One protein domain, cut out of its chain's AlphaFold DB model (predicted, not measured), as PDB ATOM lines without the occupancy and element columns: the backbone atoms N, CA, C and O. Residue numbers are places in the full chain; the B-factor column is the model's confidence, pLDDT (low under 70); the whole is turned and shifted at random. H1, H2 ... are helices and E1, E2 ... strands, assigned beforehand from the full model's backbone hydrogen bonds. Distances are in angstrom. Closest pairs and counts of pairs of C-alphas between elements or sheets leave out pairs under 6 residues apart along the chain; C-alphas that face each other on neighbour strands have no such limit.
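Overview. This is residues 27 to 73 of the 75 residues of an uncharacterized protein of Candidatus Rokubacteria bacterium RIFCSPLOWO2_12_FULL_71_22 (UniProt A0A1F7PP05). Two short helices, H1 and H2, fold into a helical hairpin, and from it the chain leads away through the strand E1 into a loop that folds back towards the helices. The loop's residues 63 to 69 stick out at one end of the long axis, while the link between H1 and H2 makes the other end. The printed part has 47 residues, with two named helices and one named strand in the order H1, H2, E1, and its class is mixed, helices and strands. It is only just loose, close to compact, with a radius of gyration of the C-alphas of 11.8 A, and elongated, spanning 36 by 19 by 17 A.

Along the chain. H1 is residues 27 to 35, 12.4 A from first to last C-alpha, and begins with C-alpha 27 at (54.704, -26.017, 4.335). H2 is residues 45 to 54, 14.0 A long, with C-alpha 45 at (42.485, -35.618, 11.724). E1 is residues 58 to 62, 12.0 A long, and ends with C-alpha 62 at (56.698, -47.587, 7.977).

Arrangement. H1 and H2 touch and form a helical hairpin; their closest C-alphas, those of Cys 32 and Tyr 48, are 5.4 A apart. They run opposite ways at a steep tilt of 43 degrees. The closest C-alphas of H2 and E1, those of Leu 52 and Met 58, are 7.8 A apart. H1 and E1 are apart. E1 pairs with no named strand. In H1 and H2 every O i to N i+4 pair is within hydrogen-bond range.

Size, cuts and confidence. The two C-alphas farthest apart, those of Pro 39 and Pro 67, are 35.8 A apart. Residues 63 to 69 stand free. The printed part has no cut. The link from H1 to H2 is short, with 9 residues, and that from H2 to E1 is tight, with 3. The mean pLDDT of the printed part is 94.1, and no printed residue is under 70.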
ATOM      1  N   ARG A  27      55.682 -27.034   4.757       98.38
ATOM      2  CA  ARG A  27      54.704 -26.017   4.335       98.38
ATOM      3  C   ARG A  27      53.290 -26.580   4.200       98.38
ATOM      4  O   ARG A  27      52.341 -25.967   4.689       98.38
ATOM      5  N   ASP A  28      53.140 -27.719   3.522       98.38
ATOM      6  CA  ASP A  28      51.835 -28.353   3.307       98.38
ATOM      7  C   ASP A  28      51.236 -28.846   4.636       98.38
ATOM      8  O   ASP A  28      50.056 -28.629   4.901       98.38
ATOM      9  N   HIS A  29      52.064 -29.445   5.491       97.75
ATOM     10  CA  HIS A  29      51.748 -29.916   6.835       97.75
ATOM     11  C   HIS A  29      51.205 -28.778   7.696       97.75
ATOM     12  O   HIS A  29      50.085 -28.881   8.187       97.75
ATOM     13  N   LEU A  30      51.956 -27.681   7.831       98.12
ATOM     14  CA  LEU A  30      51.568 -26.543   8.666       98.12
ATOM     15  C   LEU A  30      50.268 -25.898   8.183       98.12
ATOM     16  O   LEU A  30      49.423 -25.538   9.005       98.12
ATOM     17  N   GLN A  31      50.094 -25.758   6.867       98.31
ATOM     18  CA  GLN A  31      48.866 -25.195   6.315       98.31
ATOM     19  C   GLN A  31      47.673 -26.121   6.567       98.31
ATOM     20  O   GLN A  31      46.670 -25.680   7.121       98.31
ATOM     21  N   CYS A  32      47.799 -27.415   6.257       98.25
ATOM     22  CA  CYS A  32      46.729 -28.382   6.493       98.25
ATOM     23  C   CYS A  32      46.370 -28.514   7.980       98.25
ATOM     24  O   CYS A  32      45.203 -28.724   8.300       98.25
ATOM     25  N   THR A  33      47.331 -28.371   8.898       98.06
ATOM     26  CA  THR A  33      47.061 -28.341  10.343       98.06
ATOM     27  C   THR A  33      46.198 -27.147  10.728       98.06
ATOM     28  O   THR A  33      45.234 -27.316  11.471       98.06
ATOM     29  N   LYS A  34      46.507 -25.951  10.211       97.69
ATOM     30  CA  LYS A  34      45.716 -24.738  10.469       97.69
ATOM     31  C   LYS A  34      44.302 -24.859   9.908       97.69
ATOM     32  O   LYS A  34      43.350 -24.571  10.622       97.69
ATOM     33  N   ASP A  35      44.175 -25.337   8.672       97.50
ATOM     34  CA  ASP A  35      42.886 -25.455   7.973       97.50
ATOM     35  C   ASP A  35      41.969 -26.523   8.587       97.50
ATOM     36  O   ASP A  35      40.759 -26.504   8.380       97.50
ATOM     37  N   SER A  36      42.545 -27.461   9.342       98.19
ATOM     38  CA  SER A  36      41.818 -28.566   9.977       98.19
ATOM     39  C   SER A  36      41.600 -28.353  11.472       98.19
ATOM     40  O   SER A  36      41.154 -29.270  12.161       98.19
ATOM     41  N   MET A  37      41.955 -27.181  12.001       97.75
ATOM     42  CA  MET A  37      41.748 -26.865  13.406       97.75
ATOM     43  C   MET A  37      40.297 -26.438  13.636       97.75
ATOM     44  O   MET A  37      39.814 -25.494  13.007       97.75
ATOM     45  N   GLY A  38      39.606 -27.125  14.544       95.50
ATOM     46  CA  GLY A  38      38.269 -26.740  14.972       95.50
ATOM     47  C   GLY A  38      38.272 -25.452  15.809       95.50
ATOM     48  O   GLY A  38      39.316 -25.040  16.324       95.50
ATOM     49  N   PRO A  39      37.103 -24.812  16.007       93.94
ATOM     50  CA  PRO A  39      36.968 -23.652  16.897       93.94
ATOM     51  C   PRO A  39      37.358 -23.941  18.356       93.94
ATOM     52  O   PRO A  39      37.677 -23.026  19.109       93.94
ATOM     53  N   ASP A  40      37.324 -25.213  18.752       95.81
ATOM     54  CA  ASP A  40      37.748 -25.742  20.050       95.81
ATOM     55  C   ASP A  40      39.272 -25.951  20.162       95.81
ATOM     56  O   ASP A  40      39.763 -26.354  21.217       95.81
ATOM     57  N   GLY A  41      40.032 -25.681  19.095       94.00
ATOM     58  CA  GLY A  41      41.473 -25.921  19.042       94.00
ATOM     59  C   GLY A  41      41.844 -27.399  18.915       94.00
ATOM     60  O   GLY A  41      43.001 -27.757  19.146       94.00
ATOM     61  N   ILE A  42      40.888 -28.268  18.564       96.12
ATOM     62  CA  ILE A  42      41.136 -29.686  18.312       96.12
ATOM     63  C   ILE A  42      41.353 -29.898  16.815       96.12
ATOM     64  O   ILE A  42      40.577 -29.453  15.971       96.12
ATOM     65  N   LEU A  43      42.425 -30.616  16.476       96.88
ATOM     66  CA  LEU A  43      42.713 -30.985  15.096       96.88
ATOM     67  C   LEU A  43      41.725 -32.053  14.609       96.88
ATOM     68  O   LEU A  43      41.751 -33.194  15.087       96.88
ATOM     69  N   ASP A  44      40.940 -31.729  13.584       97.62
ATOM     70  CA  ASP A  44      40.213 -32.728  12.811       97.62
ATOM     71  C   ASP A  44      41.207 -33.517  11.945       97.62
ATOM     72  O   ASP A  44      41.688 -33.079  10.895       97.62
ATOM     73  N   ARG A  45      41.529 -34.731  12.401       95.94
ATOM     74  CA  ARG A  45      42.485 -35.618  11.724       95.94
ATOM     75  C   ARG A  45      42.004 -36.039  10.336       95.94
ATOM     76  O   ARG A  45      42.839 -36.339   9.485       95.94
ATOM     77  N   SER A  46      40.695 -36.108  10.103       96.62
ATOM     78  CA  SER A  46      40.132 -36.498   8.809       96.62
ATOM     79  C   SER A  46      40.317 -35.377   7.794       96.62
ATOM     80  O   SER A  46      40.845 -35.630   6.712       96.62
ATOM     81  N   LEU A  47      39.989 -34.134   8.164       97.88
ATOM     82  CA  LEU A  47      40.249 -32.960   7.324       97.88
ATOM     83  C   LEU A  47      41.745 -32.788   7.046       97.88
ATOM     84  O   LEU A  47      42.137 -32.611   5.892       97.88
ATOM     85  N   TYR A  48      42.587 -32.979   8.063       98.31
ATOM     86  CA  TYR A  48      44.042 -32.898   7.927       98.31
ATOM     87  C   TYR A  48      44.588 -33.916   6.918       98.31
ATOM     88  O   TYR A  48      45.344 -33.568   6.006       98.31
ATOM     89  N   ARG A  49      44.171 -35.183   7.047       97.81
ATOM     90  CA  ARG A  49      44.584 -36.260   6.137       97.81
ATOM     91  C   ARG A  49      44.079 -36.014   4.718       97.81
ATOM     92  O   ARG A  49      44.833 -36.234   3.770       97.81
ATOM     93  N   ASN A  50      42.845 -35.539   4.566       98.06
ATOM     94  CA  ASN A  50      42.264 -35.226   3.263       98.06
ATOM     95  C   ASN A  50      42.991 -34.056   2.588       98.06
ATOM     96  O   ASN A  50      43.299 -34.146   1.403       98.06
ATOM     97  N   CYS A  51      43.341 -33.009   3.339       98.44
ATOM     98  CA  CYS A  51      44.115 -31.874   2.835       98.44
ATOM     99  C   CYS A  51      45.482 -32.316   2.295       98.44
ATOM    100  O   CYS A  51      45.834 -31.992   1.160       98.44
ATOM    101  N   LEU A  52      46.232 -33.118   3.058       98.44
ATOM    102  CA  LEU A  52      47.525 -33.644   2.607       98.44
ATOM    103  C   LEU A  52      47.383 -34.571   1.394       98.44
ATOM    104  O   LEU A  52      48.147 -34.448   0.435       98.44
ATOM    105  N   THR A  53      46.371 -35.439   1.396       98.00
ATOM    106  CA  THR A  53      46.078 -36.332   0.263       98.00
ATOM    107  C   THR A  53      45.743 -35.539  -1.002       98.00
ATOM    108  O   THR A  53      46.269 -35.841  -2.071       98.00
ATOM    109  N   GLY A  54      44.954 -34.465  -0.888       98.06
ATOM    110  CA  GLY A  54      44.645 -33.554  -1.996       98.06
ATOM    111  C   GLY A  54      45.871 -32.823  -2.556       98.06
ATOM    112  O   GLY A  54      45.880 -32.435  -3.720       98.06
ATOM    113  N   ARG A  55      46.941 -32.695  -1.761       97.69
ATOM    114  CA  ARG A  55      48.254 -32.166  -2.176       97.69
ATOM    115  C   ARG A  55      49.214 -33.254  -2.678       97.69
ATOM    116  O   ARG A  55      50.401 -32.990  -2.885       97.69
ATOM    117  N   GLY A  56      48.728 -34.479  -2.865       97.56
ATOM    118  CA  GLY A  56      49.496 -35.606  -3.394       97.56
ATOM    119  C   GLY A  56      50.375 -36.321  -2.368       97.56
ATOM    120  O   GLY A  56      51.211 -37.133  -2.762       97.56
ATOM    121  N   TRP A  57      50.224 -36.037  -1.071       97.94
ATOM    122  CA  TRP A  57      50.908 -36.797  -0.025       97.94
ATOM    123  C   TRP A  57      50.180 -38.115   0.242       97.94
ATOM    124  O   TRP A  57      48.973 -38.146   0.465       97.94
ATOM    125  N   MET A  58      50.925 -39.213   0.269       96.50
ATOM    126  CA  MET A  58      50.427 -40.550   0.566       96.50
ATOM    127  C   MET A  58      50.826 -40.958   1.977       96.50
ATOM    128  O   MET A  58      51.989 -40.831   2.361       96.50
ATOM    129  N   ARG A  59      49.864 -41.478   2.743       94.69
ATOM    130  CA  ARG A  59      50.095 -41.971   4.102       94.69
ATOM    131  C   ARG A  59      50.384 -43.467   4.074       94.69
ATOM    132  O   ARG A  59      49.543 -44.247   3.642       94.69
ATOM    133  N   ALA A  60      51.537 -43.875   4.589       91.69
ATOM    134  CA  ALA A  60      51.939 -45.275   4.657       91.69
ATOM    135  C   ALA A  60      52.488 -45.620   6.042       91.69
ATOM    136  O   ALA A  60      53.116 -44.790   6.701       91.69
ATOM    137  N   LYS A  61      52.251 -46.856   6.487       90.81
ATOM    138  CA  LYS A  61      52.875 -47.380   7.703       90.81
ATOM    139  C   LYS A  61      54.312 -47.782   7.373       90.81
ATOM    140  O   LYS A  61      54.515 -48.572   6.457       90.81
ATOM    141  N   GLN A  62      55.281 -47.248   8.108       88.31
ATOM    142  CA  GLN A  62      56.698 -47.587   7.977       88.31
ATOM    143  C   GLN A  62      57.257 -48.051   9.317       88.31
ATOM    144  O   GLN A  62      56.753 -47.679  10.381       88.31
ATOM    145  N   PHE A  63      58.299 -48.873   9.253       84.31
ATOM    146  CA  PHE A  63      59.105 -49.222  10.415       84.31
ATOM    147  C   PHE A  63      60.180 -48.162  10.625       84.31
ATOM    148  O   PHE A  63      60.671 -47.582   9.661       84.31
ATOM    149  N   ASP A  64      60.523 -47.911  11.884       77.50
ATOM    150  CA  ASP A  64      61.613 -47.003  12.219       77.50
ATOM    151  C   ASP A  64      62.972 -47.710  12.037       77.50
ATOM    152  O   ASP A  64      63.104 -48.863  12.460       77.50
ATOM    153  N   PRO A  65      63.987 -47.045  11.452       74.50
ATOM    154  CA  PRO A  65      63.926 -45.712  10.847       74.50
ATOM    155  C   PRO A  65      63.201 -45.743   9.492       74.50
ATOM    156  O   PRO A  65      63.417 -46.653   8.690       74.50
ATOM    157  N   SER A  66      62.361 -44.740   9.216       77.62
ATOM    158  CA  SER A  66      61.672 -44.689   7.924       77.62
ATOM    159  C   SER A  66      62.663 -44.502   6.770       77.62
ATOM    160  O   SER A  66      63.727 -43.906   6.961       77.62
ATOM    161  N   PRO A  67      62.305 -44.919   5.542       82.19
ATOM    162  CA  PRO A  67      63.110 -44.609   4.367       82.19
ATOM    163  C   PRO A  67      63.243 -43.090   4.146       82.19
ATOM    164  O   PRO A  67      62.469 -42.295   4.684       82.19
ATOM    165  N   LEU A  68      64.205 -42.685   3.311       82.44
ATOM    166  CA  LEU A  68      64.345 -41.290   2.876       82.44
ATOM    167  C   LEU A  68      63.047 -40.795   2.211       82.44
ATOM    168  O   LEU A  68      62.374 -41.551   1.510       82.44
ATOM    169  N   ASN A  69      62.722 -39.514   2.410       89.31
ATOM    170  CA  ASN A  69      61.508 -38.849   1.906       89.31
ATOM    171  C   ASN A  69      60.178 -39.348   2.506       89.31
ATOM    172  O   ASN A  69      59.118 -39.203   1.892       89.31
ATOM    173  N   TYR A  70      60.233 -39.915   3.711       93.75
ATOM    174  CA  TYR A  70      59.071 -40.163   4.559       93.75
ATOM    175  C   TYR A  70      59.093 -39.208   5.751       93.75
ATOM    176  O   TYR A  70      60.080 -39.127   6.478       93.75
ATOM    177  N   PHE A  71      57.992 -38.493   5.966       94.88
ATOM    178  CA  PHE A  71      57.914 -37.413   6.947       94.88
ATOM    179  C   PHE A  71      56.801 -37.657   7.968       94.88
ATOM    180  O   PHE A  71      55.738 -38.196   7.644       94.88
ATOM    181  N   ARG A  72      57.039 -37.277   9.226       92.44
ATOM    182  CA  ARG A  72      56.060 -37.436  10.310       92.44
ATOM    183  C   ARG A  72      55.101 -36.255  10.336       92.44
ATOM    184  O   ARG A  72      55.530 -35.110  10.374       92.44
ATOM    185  N   GLY A  73      53.807 -36.555  10.339       91.81
ATOM    186  CA  GLY A  73      52.741 -35.577  10.546       91.81
ATOM    187  C   GLY A  73      51.979 -35.833  11.845       91.81
ATOM    188  O   GLY A  73      52.428 -36.604  12.694       91.81
TER     189      GLY A  73